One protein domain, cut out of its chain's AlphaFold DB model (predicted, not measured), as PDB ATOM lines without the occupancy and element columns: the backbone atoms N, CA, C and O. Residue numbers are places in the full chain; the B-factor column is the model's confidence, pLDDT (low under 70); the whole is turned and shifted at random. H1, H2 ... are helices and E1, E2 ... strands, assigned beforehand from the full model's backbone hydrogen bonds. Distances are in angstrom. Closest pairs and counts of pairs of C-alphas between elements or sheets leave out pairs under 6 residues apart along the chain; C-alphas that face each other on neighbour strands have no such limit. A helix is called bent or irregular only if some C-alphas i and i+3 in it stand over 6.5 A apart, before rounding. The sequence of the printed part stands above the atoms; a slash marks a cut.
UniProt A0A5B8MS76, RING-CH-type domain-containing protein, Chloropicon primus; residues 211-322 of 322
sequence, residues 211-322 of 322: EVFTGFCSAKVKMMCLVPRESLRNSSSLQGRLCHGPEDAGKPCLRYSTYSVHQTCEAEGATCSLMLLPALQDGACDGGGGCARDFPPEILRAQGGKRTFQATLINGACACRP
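Overview. This is residues 211 to 322 of the 322 residues of the protein "RING-CH-type domain-containing protein" of Chloropicon primus (UniProt A0A5B8MS76). A rod with two ends: at one, a five-stranded sheet folded back on itself like part of a barrel, with long E6 as its hinge; at the other, a loop-rich part with E5 and, at its far tip, H3. The short helices H1 and H2 only graze the sheet, near E6. The printed part has 112 residues, under half in named elements, in the order E1 E2 H1 H2 E3 E4 E5 H3 E6; the class is mixed. The sheet, E1 E2 E6 E4 E3, is antiparallel. The whole is loose, with a radius of gyration of the C-alphas of 16.9 A and spans of 55 by 26 by 21 A.

Along the chain. E1, residues 211 to 216, begins at C-alpha 211 (316.729, 133.645, 269.324) and spans 14.1 A. E2 is residues 222 to 227, 15.8 A; H1 229 to 234; H2 236 to 239; E3 259 to 263; E4 271 to 276, 16.4 A; E5 283 to 285; H3 297 to 302. E6, residues 312 to 320, spans 25.3 A and ends at C-alpha 320 (315.318, 122.362, 269.559).

Arrangement. In the folded sheet, one sheet bent back into two leaves, E1 and E2 face E4 and E3. Within hydrogen-bond range are N 225 and O 212 in the hairpin E1 and E2, 2.7 A; N 226 and O 317, 2.8 A; N 274 and O 314, 2.8 A; and N 260 and O 275 in the hairpin E3 and E4, 2.8 A. H1 and H2 only graze the sheet; C-alphas 231 and 315, the closest of H1 and E6, are 6.8 A apart. H1 and H2 only just touch, only at the corner, with 3 pairs of C-alphas within 8 A, the closest Leu 232 and Leu 238, 6.8 A. E5 pairs with no named strand, but residues 252 to 253 pair antiparallel with its residues 283 to 284. H3 is not on the sheet. Every O i to N i+4 pair is within range in H1; in H3 0 of 2, but 2 of 3 O i to N i+3 pairs; H2 is too short for an O i to N i+4 pair.

Size, cuts and confidence. The C-alphas of Ala 219 and Glu 298, the two farthest apart, are 55.8 A apart. The printed part has no cut. The links H2 to E3 and E5 to H3 are long. Mean pLDDT of the printed part is 74.7; 27 residues are under 70, among them 294 to 307.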
ATOM      1  N   GLU A 211     316.264 135.028 269.419       72.31
ATOM      2  CA  GLU A 211     316.729 133.645 269.324       72.31
ATOM      3  C   GLU A 211     318.246 133.605 269.544       72.31
ATOM      4  O   GLU A 211     319.014 134.203 268.789       72.31
ATOM      5  N   VAL A 212     318.693 132.914 270.597       70.88
ATOM      6  CA  VAL A 212     320.116 132.808 270.953       70.88
ATOM      7  C   VAL A 212     320.546 131.355 270.962       70.88
ATOM      8  O   VAL A 212     319.926 130.523 271.613       70.88
ATOM      9  N   PHE A 213     321.646 131.035 270.291       71.00
ATOM     10  CA  PHE A 213     322.223 129.696 270.334       71.00
ATOM     11  C   PHE A 213     322.920 129.442 271.678       71.00
ATOM     12  O   PHE A 213     323.743 130.249 272.103       71.00
ATOM     13  N   THR A 214     322.603 128.334 272.354       71.38
ATOM     14  CA  THR A 214     323.160 128.026 273.689       71.38
ATOM     15  C   THR A 214     323.678 126.592 273.838       71.38
ATOM     16  O   THR A 214     324.221 126.266 274.891       71.38
ATOM     17  N   GLY A 215     323.553 125.738 272.811       69.06
ATOM     18  CA  GLY A 215     324.000 124.342 272.867       69.06
ATOM     19  C   GLY A 215     323.492 123.469 271.715       69.06
ATOM     20  O   GLY A 215     323.005 123.971 270.707       69.06
ATOM     21  N   PHE A 216     323.577 122.144 271.855       68.25
ATOM     22  CA  PHE A 216     323.113 121.176 270.850       68.25
ATOM     23  C   PHE A 216     322.136 120.174 271.466       68.25
ATOM     24  O   PHE A 216     322.374 119.689 272.567       68.25
ATOM     25  N   CYS A 217     321.075 119.833 270.734       68.50
ATOM     26  CA  CYS A 217     320.130 118.777 271.119       68.50
ATOM     27  C   CYS A 217     320.582 117.392 270.627       68.50
ATOM     28  O   CYS A 217     320.248 116.365 271.207       68.50
ATOM     29  N   SER A 218     321.344 117.355 269.530       68.31
ATOM     30  CA  SER A 218     321.950 116.158 268.934       68.31
ATOM     31  C   SER A 218     323.158 116.583 268.090       68.31
ATOM     32  O   SER A 218     323.375 117.776 267.883       68.31
ATOM     33  N   ALA A 219     323.919 115.636 267.534       69.06
ATOM     34  CA  ALA A 219     325.105 115.912 266.712       69.06
ATOM     35  C   ALA A 219     324.850 116.863 265.520       69.06
ATOM     36  O   ALA A 219     325.795 117.447 264.995       69.06
ATOM     37  N   LYS A 220     323.592 117.017 265.082       72.31
ATOM     38  CA  LYS A 220     323.198 117.889 263.961       72.31
ATOM     39  C   LYS A 220     322.177 118.976 264.315       72.31
ATOM     40  O   LYS A 220     321.962 119.863 263.498       72.31
ATOM     41  N   VAL A 221     321.563 118.926 265.499       75.06
ATOM     42  CA  VAL A 221     320.418 119.783 265.854       75.06
ATOM     43  C   VAL A 221     320.844 120.805 266.897       75.06
ATOM     44  O   VAL A 221     321.391 120.452 267.945       75.06
ATOM     45  N   LYS A 222     320.602 122.081 266.598       74.81
ATOM     46  CA  LYS A 222     320.991 123.215 267.437       74.81
ATOM     47  C   LYS A 222     319.922 123.506 268.487       74.81
ATOM     48  O   LYS A 222     318.737 123.552 268.171       74.81
ATOM     49  N   MET A 223     320.357 123.752 269.718       78.44
ATOM     50  CA  MET A 223     319.486 124.213 270.794       78.44
ATOM     51  C   MET A 223     319.519 125.735 270.873       78.44
ATOM     52  O   MET A 223     320.592 126.350 270.886       78.44
ATOM     53  N   MET A 224     318.335 126.336 270.923       80.81
ATOM     54  CA  MET A 224     318.168 127.781 270.967       80.81
ATOM     55  C   MET A 224     317.395 128.184 272.218       80.81
ATOM     56  O   MET A 224     316.384 127.583 272.565       80.81
ATOM     57  N   CYS A 225     317.870 129.231 272.877       80.75
ATOM     58  CA  CYS A 225     317.136 129.985 273.873       80.75
ATOM     59  C   CYS A 225     316.245 131.003 273.155       80.75
ATOM     60  O   CYS A 225     316.745 131.939 272.528       80.75
ATOM     61  N   LEU A 226     314.933 130.799 273.231       82.31
ATOM     62  CA  LEU A 226     313.916 131.680 272.677       82.31
ATOM     63  C   LEU A 226     313.424 132.618 273.776       82.31
ATOM     64  O   LEU A 226     312.825 132.181 274.762       82.31
ATOM     65  N   VAL A 227     313.653 133.915 273.610       81.12
ATOM     66  CA  VAL A 227     313.112 134.936 274.505       81.12
ATOM     67  C   VAL A 227     311.852 135.529 273.874       81.12
ATOM     68  O   VAL A 227     311.950 136.238 272.863       81.12
ATOM     69  N   PRO A 228     310.664 135.262 274.443       75.38
ATOM     70  CA  PRO A 228     309.415 135.756 273.890       75.38
ATOM     71  C   PRO A 228     309.303 137.277 274.047       75.38
ATOM     72  O   PRO A 228     309.841 137.881 274.979       75.38
ATOM     73  N   ARG A 229     308.542 137.903 273.142       73.94
ATOM     74  CA  ARG A 229     308.310 139.359 273.112       73.94
ATOM     75  C   ARG A 229     307.743 139.898 274.429       73.94
ATOM     76  O   ARG A 229     308.031 141.030 274.801       73.94
ATOM     77  N   GLU A 230     306.964 139.091 275.137       72.81
ATOM     78  CA  GLU A 230     306.394 139.428 276.444       72.81
ATOM     79  C   GLU A 230     307.475 139.598 277.516       72.81
ATOM     80  O   GLU A 230     307.456 140.588 278.243       72.81
ATOM     81  N   SER A 231     308.476 138.711 277.559       76.44
ATOM     82  CA  SER A 231     309.619 138.832 278.477       76.44
ATOM     83  C   SER A 231     310.429 140.103 278.218       76.44
ATOM     84  O   SER A 231     310.913 140.735 279.157       76.44
ATOM     85  N   LEU A 232     310.552 140.504 276.948       73.19
ATOM     86  CA  LEU A 232     311.226 141.745 276.559       73.19
ATOM     87  C   LEU A 232     310.406 142.971 276.958       73.19
ATOM     88  O   LEU A 232     310.944 143.904 277.550       73.19
ATOM     89  N   ARG A 233     309.096 142.948 276.687       68.56
ATOM     90  CA  ARG A 233     308.182 144.026 277.076       68.56
ATOM     91  C   ARG A 233     308.081 144.173 278.584       68.56
ATOM     92  O   ARG A 233     307.973 145.296 279.028       68.56
ATOM     93  N   ASN A 234     308.141 143.105 279.369       72.50
ATOM     94  CA  ASN A 234     308.017 143.204 280.826       72.50
ATOM     95  C   ASN A 234     309.316 143.644 281.520       72.50
ATOM     96  O   ASN A 234     309.298 143.998 282.698       72.50
ATOM     97  N   SER A 235     310.452 143.640 280.816       74.06
ATOM     98  CA  SER A 235     311.730 144.061 281.386       74.06
ATOM     99  C   SER A 235     311.840 145.585 281.418       74.06
ATOM    100  O   SER A 235     312.174 146.221 280.418       74.06
ATOM    101  N   SER A 236     311.621 146.185 282.589       68.44
ATOM    102  CA  SER A 236     311.752 147.637 282.802       68.44
ATOM    103  C   SER A 236     313.142 148.176 282.440       68.44
ATOM    104  O   SER A 236     313.287 149.303 281.969       68.44
ATOM    105  N   SER A 237     314.184 147.363 282.609       69.25
ATOM    106  CA  SER A 237     315.553 147.740 282.256       69.25
ATOM    107  C   SER A 237     315.830 147.701 280.755       69.25
ATOM    108  O   SER A 237     316.708 148.430 280.296       69.25
ATOM    109  N   LEU A 238     315.110 146.868 279.992       74.12
ATOM    110  CA  LEU A 238     315.170 146.865 278.530       74.12
ATOM    111  C   LEU A 238     314.292 147.978 277.946       74.12
ATOM    112  O   LEU A 238     314.730 148.662 277.027       74.12
ATOM    113  N   GLN A 239     313.105 148.212 278.516       72.19
ATOM    114  CA  GLN A 239     312.250 149.348 278.155       72.19
ATOM    115  C   GLN A 239     313.003 150.675 278.294       72.19
ATOM    116  O   GLN A 239     312.929 151.515 277.414       72.19
ATOM    117  N   GLY A 240     313.803 150.838 279.353       70.69
ATOM    118  CA  GLY A 240     314.637 152.032 279.525       70.69
ATOM    119  C   GLY A 240     315.768 152.181 278.499       70.69
ATOM    120  O   GLY A 240     316.373 153.244 278.431       70.69
ATOM    121  N   ARG A 241     316.086 151.132 277.727       77.25
ATOM    122  CA  ARG A 241     317.112 151.140 276.670       77.25
ATOM    123  C   ARG A 241     316.513 151.363 275.274       77.25
ATOM    124  O   ARG A 241     317.258 151.746 274.377       77.25
ATOM    125  N   LEU A 242     315.218 151.108 275.084       76.81
ATOM    126  CA  LEU A 242     314.518 151.144 273.794       76.81
ATOM    127  C   LEU A 242     313.536 152.322 273.725       76.81
ATOM    128  O   LEU A 242     313.179 152.905 274.740       76.81
ATOM    129  N   CYS A 243     313.087 152.649 272.515       79.94
ATOM    130  CA  CYS A 243     312.110 153.705 272.269       79.94
ATOM    131  C   CYS A 243     310.793 153.076 271.794       79.94
ATOM    132  O   CYS A 243     310.782 152.300 270.838       79.94
ATOM    133  N   HIS A 244     309.682 153.385 272.460       77.19
ATOM    134  CA  HIS A 244     308.353 152.823 272.192       77.19
ATOM    135  C   HIS A 244     307.408 153.785 271.459       77.19
ATOM    136  O   HIS A 244     306.219 153.495 271.327       77.19
ATOM    137  N   GLY A 245     307.936 154.888 270.922       77.12
ATOM    138  CA  GLY A 245     307.203 155.840 270.091       77.12
ATOM    139  C   GLY A 245     307.333 157.279 270.599       77.12
ATOM    140  O   GLY A 245     308.288 157.594 271.310       77.12
ATOM    141  N   PRO A 246     306.385 158.167 270.256       79.19
ATOM    142  CA  PRO A 246     306.519 159.602 270.499       79.19
ATOM    143  C   PRO A 246     306.518 159.995 271.983       79.19
ATOM    144  O   PRO A 246     307.084 161.026 272.333       79.19
ATOM    145  N   GLU A 247     305.943 159.175 272.868       81.00
ATOM    146  CA  GLU A 247     305.955 159.407 274.323       81.00
ATOM    147  C   GLU A 247     307.345 159.247 274.956       81.00
ATOM    148  O   GLU A 247     307.592 159.708 276.075       81.00
ATOM    149  N   ASP A 248     308.259 158.587 274.244       77.19
ATOM    150  CA  ASP A 248     309.637 158.413 274.679       77.19
ATOM    151  C   ASP A 248     310.571 159.484 274.125       77.19
ATOM    152  O   ASP A 248     311.744 159.481 274.480       77.19
ATOM    153  N   ALA A 249     310.078 160.432 273.321       82.00
ATOM    154  CA  ALA A 249     310.904 161.478 272.731       82.00
ATOM    155  C   ALA A 249     311.759 162.203 273.791       82.00
ATOM    156  O   ALA A 249     311.260 162.703 274.800       82.00
ATOM    157  N   GLY A 250     313.075 162.239 273.567       76.50
ATOM    158  CA  GLY A 250     314.050 162.844 274.479       76.50
ATOM    159  C   GLY A 250     314.486 161.966 275.662       76.50
ATOM    160  O   GLY A 250     315.390 162.362 276.402       76.50
ATOM    161  N   LYS A 251     313.910 160.770 275.853       80.25
ATOM    162  CA  LYS A 251     314.395 159.807 276.854       80.25
ATOM    163  C   LYS A 251     315.722 159.174 276.417       80.25
ATOM    164  O   LYS A 251     315.975 159.038 275.218       80.25
ATOM    165  N   PRO A 252     316.582 158.788 277.376       77.50
ATOM    166  CA  PRO A 252     317.835 158.111 277.080       77.50
ATOM    167  C   PRO A 252     317.592 156.742 276.447       77.50
ATOM    168  O   PRO A 252     316.754 155.988 276.926       77.50
ATOM    169  N   CYS A 253     318.366 156.394 275.422       80.75
ATOM    170  CA  CYS A 253     318.287 155.089 274.775       80.75
ATOM    171  C   CYS A 253     319.672 154.508 274.475       80.75
ATOM    172  O   CYS A 253     320.705 155.189 274.518       80.75
ATOM    173  N   LEU A 254     319.683 153.208 274.195       77.88
ATOM    174  CA  LEU A 254     320.853 152.444 273.806       77.88
ATOM    175  C   LEU A 254     320.599 151.851 272.427       77.88
ATOM    176  O   LEU A 254     319.719 151.012 272.252       77.88
ATOM    177  N   ARG A 255     321.411 152.256 271.452       69.19
ATOM    178  CA  ARG A 255     321.251 151.792 270.079       69.19
ATOM    179  C   ARG A 255     321.574 150.306 269.932       69.19
ATOM    180  O   ARG A 255     320.956 149.679 269.085       69.19
ATOM    181  N   TYR A 256     322.500 149.779 270.750       62.94
ATOM    182  CA  TYR A 256     322.923 148.374 270.758       62.94
ATOM    183  C   TYR A 256     322.885 147.756 272.155       62.94
ATOM    184  O   TYR A 256     323.710 148.089 273.005       62.94
ATOM    185  N   SER A 257     321.984 146.799 272.394       66.06
ATOM    186  CA  SER A 257     322.028 145.994 273.617       66.06
ATOM    187  C   SER A 257     322.972 144.807 273.438       66.06
ATOM    188  O   SER A 257     322.661 143.859 272.717       66.06
ATOM    189  N   THR A 258     324.117 144.843 274.118       68.00
ATOM    190  CA  THR A 258     324.966 143.662 274.290       68.00
ATOM    191  C   THR A 258     324.419 142.798 275.423       68.00
ATOM    192  O   THR A 258     323.933 143.298 276.443       68.00
ATOM    193  N   TYR A 259     324.494 141.486 275.249       74.19
ATOM    194  CA  TYR A 259     324.100 140.527 276.269       74.19
ATOM    195  C   TYR A 259     325.085 139.357 276.298       74.19
ATOM    196  O   TYR A 259     325.810 139.113 275.332       74.19
ATOM    197  N   SER A 260     325.112 138.635 277.409       72.12
ATOM    198  CA  SER A 260     325.792 137.353 277.560       72.12
ATOM    199  C   SER A 260     324.784 136.276 277.952       72.12
ATOM    200  O   SER A 260     323.738 136.558 278.535       72.12
ATOM    201  N   VAL A 261     325.074 135.020 277.621       75.38
ATOM    202  CA  VAL A 261     324.278 133.892 278.120       75.38
ATOM    203  C   VAL A 261     324.690 133.647 279.566       75.38
ATOM    204  O   VAL A 261     325.858 133.372 279.834       75.38
ATOM    205  N   HIS A 262     323.739 133.787 280.484       79.19
ATOM    206  CA  HIS A 262     323.949 133.552 281.908       79.19
ATOM    207  C   HIS A 262     323.660 132.091 282.264       79.19
ATOM    208  O   HIS A 262     324.461 131.453 282.937       79.19
ATOM    209  N   GLN A 263     322.555 131.544 281.748       82.56
ATOM    210  CA  GLN A 263     322.208 130.131 281.882       82.56
ATOM    211  C   GLN A 263     321.949 129.521 280.507       82.56
ATOM    212  O   GLN A 263     321.086 129.987 279.756       82.56
ATOM    213  N   THR A 264     322.724 128.488 280.186       80.19
ATOM    214  CA  THR A 264     322.611 127.708 278.952       80.19
ATOM    215  C   THR A 264     321.441 126.739 279.011       80.19
ATOM    216  O   THR A 264     320.973 126.368 280.085       80.19
ATOM    217  N   CYS A 265     320.982 126.304 277.843       79.00
ATOM    218  CA  CYS A 265     319.970 125.267 277.756       79.00
ATOM    219  C   CYS A 265     320.575 123.897 278.080       79.00
ATOM    220  O   CYS A 265     321.594 123.525 277.503       79.00
ATOM    221  N   GLU A 266     319.940 123.155 278.987       79.12
ATOM    222  CA  GLU A 266     320.327 121.780 279.338       79.12
ATOM    223  C   GLU A 266     319.421 120.743 278.663       79.12
ATOM    224  O   GLU A 266     319.886 119.684 278.251       79.12
ATOM    225  N   ALA A 267     318.136 121.070 278.508       82.19
ATOM    226  CA  ALA A 267     317.130 120.229 277.874       82.19
ATOM    227  C   ALA A 267     316.082 121.084 277.145       82.19
ATOM    228  O   ALA A 267     315.946 122.287 277.392       82.19
ATOM    229  N   GLU A 268     315.320 120.455 276.255       82.81
ATOM    230  CA  GLU A 268     314.160 121.079 275.620       82.81
ATOM    231  C   GLU A 268     313.108 121.459 276.676       82.81
ATOM    232  O   GLU A 268     312.829 120.692 277.597       82.81
ATOM    233  N   GLY A 269     312.565 122.674 276.586       81.31
ATOM    234  CA  GLY A 269     311.642 123.226 277.578       81.31
ATOM    235  C   GLY A 269     312.302 123.748 278.862       81.31
ATOM    236  O   GLY A 269     311.605 124.325 279.696       81.31
ATOM    237  N   ALA A 270     313.622 123.606 279.030       86.69
ATOM    238  CA  ALA A 270     314.332 124.204 280.159       86.69
ATOM    239  C   ALA A 270     314.307 125.743 280.096       86.69
ATOM    240  O   ALA A 270     314.192 126.349 279.026       86.69
ATOM    241  N   THR A 271     314.446 126.390 281.252       85.69
ATOM    242  CA  THR A 271     314.582 127.847 281.334       85.69
ATOM    243  C   THR A 271     316.013 128.258 281.012       85.69
ATOM    244  O   THR A 271     316.953 127.783 281.649       85.69
ATOM    245  N   CYS A 272     316.180 129.181 280.072       85.69
ATOM    246  CA  CYS A 272     317.457 129.840 279.808       85.69
ATOM    247  C   CYS A 272     317.407 131.293 280.272       85.69
ATOM    248  O   CYS A 272     316.336 131.898 280.345       85.69
ATOM    249  N   SER A 273     318.569 131.876 280.562       85.00
ATOM    250  CA  SER A 273     318.652 133.284 280.944       85.00
ATOM    251  C   SER A 273     319.781 134.012 280.222       85.00
ATOM    252  O   SER A 273     320.902 133.514 280.087       85.00
ATOM    253  N   LEU A 274     319.465 135.211 279.742       82.81
ATOM    254  CA  LEU A 274     320.382 136.156 279.123       82.81
ATOM    255  C   LEU A 274     320.634 137.299 280.099       82.81
ATOM    256  O   LEU A 274     319.699 137.856 280.667       82.81
ATOM    257  N   MET A 275     321.889 137.684 280.277       81.50
ATOM    258  CA  MET A 275     322.263 138.869 281.032       81.50
ATOM    259  C   MET A 275     322.556 140.002 280.053       81.50
ATOM    260  O   MET A 275     323.558 139.981 279.345       81.50
ATOM    261  N   LEU A 276     321.693 141.017 280.024       80.06
ATOM    262  CA  LEU A 276     322.018 142.290 279.393       80.06
ATOM    263  C   LEU A 276     323.218 142.887 280.114       80.06
ATOM    264  O   LEU A 276     323.181 143.058 281.333       80.06
ATOM    265  N   LEU A 277     324.267 143.225 279.376       79.62
ATOM    266  CA  LEU A 277     325.469 143.786 279.971       79.62
ATOM    267  C   LEU A 277     325.251 145.263 280.333       79.62
ATOM    268  O   LEU A 277     324.363 145.925 279.766       79.62
ATOM    269  N   PRO A 278     326.027 145.797 281.292       79.81
ATOM    270  CA  PRO A 278     326.039 147.222 281.554       79.81
ATOM    271  C   PRO A 278     326.500 147.991 280.317       79.81
ATOM    272  O   PRO A 278     327.457 147.592 279.654       79.81
ATOM    273  N   ALA A 279     325.835 149.100 280.015       75.88
ATOM    274  CA  ALA A 279     326.158 149.925 278.857       75.88
ATOM    275  C   ALA A 279     326.001 151.408 279.186       75.88
ATOM    276  O   ALA A 279     325.209 151.779 280.055       75.88
ATOM    277  N   LEU A 280     326.761 152.249 278.491       76.12
ATOM    278  CA  LEU A 280     326.589 153.697 278.539       76.12
ATOM    279  C   LEU A 280     325.478 154.112 277.576       76.12
ATOM    280  O   LEU A 280     325.281 153.474 276.547       76.12
ATOM    281  N   GLN A 281     324.765 155.180 277.913       78.00
ATOM    282  CA  GLN A 281     323.790 155.790 277.014       78.00
ATOM    283  C   GLN A 281     324.437 156.141 275.659       78.00
ATOM    284  O   GLN A 281     325.500 156.759 275.642       78.00
ATOM    285  N   ASP A 282     323.788 155.769 274.548       75.12
ATOM    286  CA  ASP A 282     324.302 155.955 273.172       75.12
ATOM    287  C   ASP A 282     323.430 156.905 272.324       75.12
ATOM    288  O   ASP A 282     323.840 157.318 271.241       75.12
ATOM    289  N   GLY A 283     322.250 157.303 272.818       79.62
ATOM    290  CA  GLY A 283     321.413 158.301 272.152       79.62
ATOM    291  C   GLY A 283     320.222 158.811 272.966       79.62
ATOM    292  O   GLY A 283     320.079 158.515 274.163       79.62
ATOM    293  N   ALA A 284     319.356 159.564 272.285       81.94
ATOM    294  CA  ALA A 284     318.027 159.959 272.750       81.94
ATOM    295  C   ALA A 284     316.944 159.459 271.783       81.94
ATOM    296  O   ALA A 284     317.154 159.411 270.568       81.94
ATOM    297  N   CYS A 285     315.795 159.072 272.326       82.88
ATOM    298  CA  CYS A 285     314.674 158.616 271.519       82.88
ATOM    299  C   CYS A 285     314.114 159.752 270.659       82.88
ATOM    300  O   CYS A 285     313.884 160.859 271.155       82.88
ATOM    301  N   ASP A 286     313.868 159.467 269.384       82.06
ATOM    302  CA  ASP A 286     313.135 160.348 268.486       82.06
ATOM    303  C   ASP A 286     311.616 160.108 268.592       82.06
ATOM    304  O   ASP A 286     311.146 159.104 269.134       82.06
ATOM    305  N   GLY A 287     310.822 161.043 268.062       75.94
ATOM    306  CA  GLY A 287     309.361 160.914 268.030       75.94
ATOM    307  C   GLY A 287     308.847 159.755 267.159       75.94
ATOM    308  O   GLY A 287     307.656 159.453 267.191       75.94
ATOM    309  N   GLY A 288     309.729 159.115 266.385       77.25
ATOM    310  CA  GLY A 288     309.450 157.980 265.509       77.25
ATOM    311  C   GLY A 288     309.793 156.613 266.113       77.25
ATOM    312  O   GLY A 288     309.607 155.606 265.434       77.25
ATOM    313  N   GLY A 289     310.262 156.545 267.368       76.19
ATOM    314  CA  GLY A 289     310.641 155.288 268.026       76.19
ATOM    315  C   GLY A 289     312.056 154.789 267.699       76.19
ATOM    316  O   GLY A 289     312.388 153.643 267.998       76.19
ATOM    317  N   GLY A 290     312.899 155.628 267.099       79.19
ATOM    318  CA  GLY A 290     314.322 155.392 266.869       79.19
ATOM    319  C   GLY A 290     315.209 155.995 267.962       79.19
ATOM    320  O   GLY A 290     314.807 156.901 268.686       79.19
ATOM    321  N   CYS A 291     316.442 155.494 268.081       80.38
ATOM    322  CA  CYS A 291     317.464 156.050 268.973       80.38
ATOM    323  C   CYS A 291     318.468 156.889 268.160       80.38
ATOM    324  O   CYS A 291     319.288 156.331 267.421       80.38
ATOM    325  N   ALA A 292     318.397 158.218 268.274       81.69
ATOM    326  CA  ALA A 292     319.239 159.166 267.543       81.69
ATOM    327  C   ALA A 292     320.543 159.481 268.301       81.69
ATOM    328  O   ALA A 292     320.558 159.568 269.527       81.69
ATOM    329  N   ARG A 293     321.647 159.668 267.559       72.88
ATOM    330  CA  ARG A 293     323.004 159.894 268.107       72.88
ATOM    331  C   ARG A 293     323.257 161.310 268.626       72.88
ATOM    332  O   ARG A 293     324.247 161.522 269.324       72.88
ATOM    333  N   ASP A 294     322.396 162.264 268.290       65.19
ATOM    334  CA  ASP A 294     322.590 163.656 268.679       65.19
ATOM    335  C   ASP A 294     322.104 163.865 270.113       65.19
ATOM    336  O   ASP A 294     320.910 163.894 270.397       65.19
ATOM    337  N   PHE A 295     323.061 163.974 271.033       63.56
ATOM    338  CA  PHE A 295     322.826 164.302 272.435       63.56
ATOM    339  C   PHE A 295     322.788 165.823 272.619       63.56
ATOM    340  O   PHE A 295     323.852 166.449 272.659       63.56
ATOM    341  N   PRO A 296     321.614 166.455 272.789       60.56
ATOM    342  CA  PRO A 296     321.575 167.865 273.135       60.56
ATOM    343  C   PRO A 296     322.174 168.083 274.542       60.56
ATOM    344  O   PRO A 296     321.828 167.366 275.493       60.56
ATOM    345  N   PRO A 297     323.060 169.081 274.722       57.94
ATOM    346  CA  PRO A 297     323.768 169.328 275.982       57.94
ATOM    347  C   PRO A 297     322.855 169.742 277.150       57.94
ATOM    348  O   PRO A 297     323.267 169.724 278.310       57.94
ATOM    349  N   GLU A 298     321.603 170.084 276.863       60.44
ATOM    350  CA  GLU A 298     320.570 170.455 277.834       60.44
ATOM    351  C   GLU A 298     320.094 169.251 278.663       60.44
ATOM    352  O   GLU A 298     319.930 169.361 279.879       60.44
ATOM    353  N   ILE A 299     319.988 168.066 278.048       57.03
ATOM    354  CA  ILE A 299     319.606 166.819 278.733       57.03
ATOM    355  C   ILE A 299     320.745 166.324 279.645       57.03
ATOM    356  O   ILE A 299     320.496 165.789 280.728       57.03
ATOM    357  N   LEU A 300     322.007 166.590 279.270       53.66
ATOM    358  CA  LEU A 300     323.197 166.250 280.067       53.66
ATOM    359  C   LEU A 300     323.216 166.936 281.442       53.66
ATOM    360  O   LEU A 300     323.756 166.376 282.398       53.66
ATOM    361  N   ARG A 301     322.639 168.137 281.549       57.97
ATOM    362  CA  ARG A 301     322.571 168.900 282.806       57.97
ATOM    363  C   ARG A 301     321.426 168.452 283.712       57.97
ATOM    364  O   ARG A 301     321.554 168.558 284.927       57.97
ATOM    365  N   ALA A 302     320.348 167.918 283.141       57.09
ATOM    366  CA  ALA A 302     319.147 167.543 283.884       57.09
ATOM    367  C   ALA A 302     319.277 166.214 284.656       57.09
ATOM    368  O   ALA A 302     318.602 166.037 285.666       57.09
ATOM    369  N   GLN A 303     320.126 165.276 284.214       56.22
ATOM    370  CA  GLN A 303     320.094 163.895 284.729       56.22
ATOM    371  C   GLN A 303     321.206 163.475 285.698       56.22
ATOM    372  O   GLN A 303     321.190 162.323 286.124       56.22
ATOM    373  N   GLY A 304     322.136 164.360 286.075       50.47
ATOM    374  CA  GLY A 304     322.949 164.299 287.310       50.47
ATOM    375  C   GLY A 304     323.714 163.017 287.716       50.47
ATOM    376  O   GLY A 304     324.458 163.077 288.688       50.47
ATOM    377  N   GLY A 305     323.599 161.867 287.038       53.78
ATOM    378  CA  GLY A 305     324.193 160.618 287.530       53.78
ATOM    379  C   GLY A 305     323.848 159.291 286.840       53.78
ATOM    380  O   GLY A 305     324.613 158.348 287.015       53.78
ATOM    381  N   LYS A 306     322.784 159.145 286.033       56.53
ATOM    382  CA  LYS A 306     322.460 157.841 285.398       56.53
ATOM    383  C   LYS A 306     322.805 157.800 283.912       56.53
ATOM    384  O   LYS A 306     321.939 157.844 283.054       56.53
ATOM    385  N   ARG A 307     324.103 157.678 283.618       67.06
ATOM    386  CA  ARG A 307     324.606 157.409 282.252       67.06
ATOM    387  C   ARG A 307     324.738 155.921 281.947       67.06
ATOM    388  O   ARG A 307     325.117 155.562 280.839       67.06
ATOM    389  N   THR A 308     324.503 155.071 282.941       70.62
ATOM    390  CA  THR A 308     324.785 153.642 282.890       70.62
ATOM    391  C   THR A 308     323.498 152.847 283.034       70.62
ATOM    392  O   THR A 308     322.768 152.957 284.019       70.62
ATOM    393  N   PHE A 309     323.235 152.005 282.047       76.94
ATOM    394  CA  PHE A 309     322.269 150.934 282.182       76.94
ATOM    395  C   PHE A 309     322.908 149.821 283.000       76.94
ATOM    396  O   PHE A 309     324.000 149.360 282.673       76.94
ATOM    397  N   GLN A 310     322.248 149.401 284.076       79.62
ATOM    398  CA  GLN A 310     322.710 148.269 284.875       79.62
ATOM    399  C   GLN A 310     322.438 146.950 284.157       79.62
ATOM    400  O   GLN A 310     321.582 146.880 283.271       79.62
ATOM    401  N   ALA A 311     323.179 145.913 284.544       80.50
ATOM    402  CA  ALA A 311     322.940 144.576 284.037       80.50
ATOM    403  C   ALA A 311     321.544 144.084 284.433       80.50
ATOM    404  O   ALA A 311     321.053 144.388 285.522       80.50
ATOM    405  N   THR A 312     320.900 143.323 283.556       81.56
ATOM    406  CA  THR A 312     319.551 142.803 283.815       81.56
ATOM    407  C   THR A 312     319.406 141.419 283.234       81.56
ATOM    408  O   THR A 312     319.837 141.168 282.111       81.56
ATOM    409  N   LEU A 313     318.791 140.527 284.001       84.31
ATOM    410  CA  LEU A 313     318.505 139.174 283.565       84.31
ATOM    411  C   LEU A 313     317.185 139.135 282.787       84.31
ATOM    412  O   LEU A 313     316.185 139.708 283.220       84.31
ATOM    413  N   ILE A 314     317.182 138.444 281.655       84.50
ATOM    414  CA  ILE A 314     316.006 138.171 280.834       84.50
ATOM    415  C   ILE A 314     315.893 136.665 280.664       84.50
ATOM    416  O   ILE A 314     316.837 136.015 280.223       84.50
ATOM    417  N   ASN A 315     314.726 136.117 280.986       86.31
ATOM    418  CA  ASN A 315     314.475 134.685 280.891       86.31
ATOM    419  C   ASN A 315     313.805 134.328 279.559       86.31
ATOM    420  O   ASN A 315     312.933 135.053 279.067       86.31
ATOM    421  N   GLY A 316     314.203 133.186 279.012       85.25
ATOM    422  CA  GLY A 316     313.626 132.559 277.832       85.25
ATOM    423  C   GLY A 316     313.385 131.065 278.049       85.25
ATOM    424  O   GLY A 316     313.652 130.519 279.122       85.25
ATOM    425  N   ALA A 317     312.896 130.407 277.004       86.19
ATOM    426  CA  ALA A 317     312.650 128.972 276.971       86.19
ATOM    427  C   ALA A 317     313.526 128.297 275.913       86.19
ATOM    428  O   ALA A 317     313.719 128.816 274.814       86.19
ATOM    429  N   CYS A 318     314.057 127.128 276.249       86.06
ATOM    430  CA  CYS A 318     314.896 126.338 275.363       86.06
ATOM    431  C   CYS A 318     314.056 125.529 274.376       86.06
ATOM    432  O   CYS A 318     313.143 124.812 274.781       86.06
ATOM    433  N   ALA A 319     314.401 125.597 273.093       83.94
ATOM    434  CA  ALA A 319     313.767 124.817 272.039       83.94
ATOM    435  C   ALA A 319     314.808 124.228 271.080       83.94
ATOM    436  O   ALA A 319     315.810 124.872 270.743       83.94
ATOM    437  N   CYS A 320     314.545 123.013 270.609       81.38
ATOM    438  CA  CYS A 320     315.318 122.362 269.559       81.38
ATOM    439  C   CYS A 320     314.669 122.687 268.213       81.38
ATOM    440  O   CYS A 320     313.611 122.146 267.894       81.38
ATOM    441  N   ARG A 321     315.263 123.586 267.416       71.25
ATOM    442  CA  ARG A 321     314.769 123.791 266.044       71.25
ATOM    443  C   ARG A 321     315.323 122.697 265.125       71.25
ATOM    444  O   ARG A 321     316.527 122.442 265.204       71.25
ATOM    445  N   PRO A 322     314.479 122.090 264.274       55.41
ATOM    446  CA  PRO A 322     314.908 121.130 263.261       55.41
ATOM    447  C   PRO A 322     315.802 121.765 262.190       55.41
ATOM    448  O   PRO A 322     315.626 122.972 261.897       55.41
TER     449      PRO A 322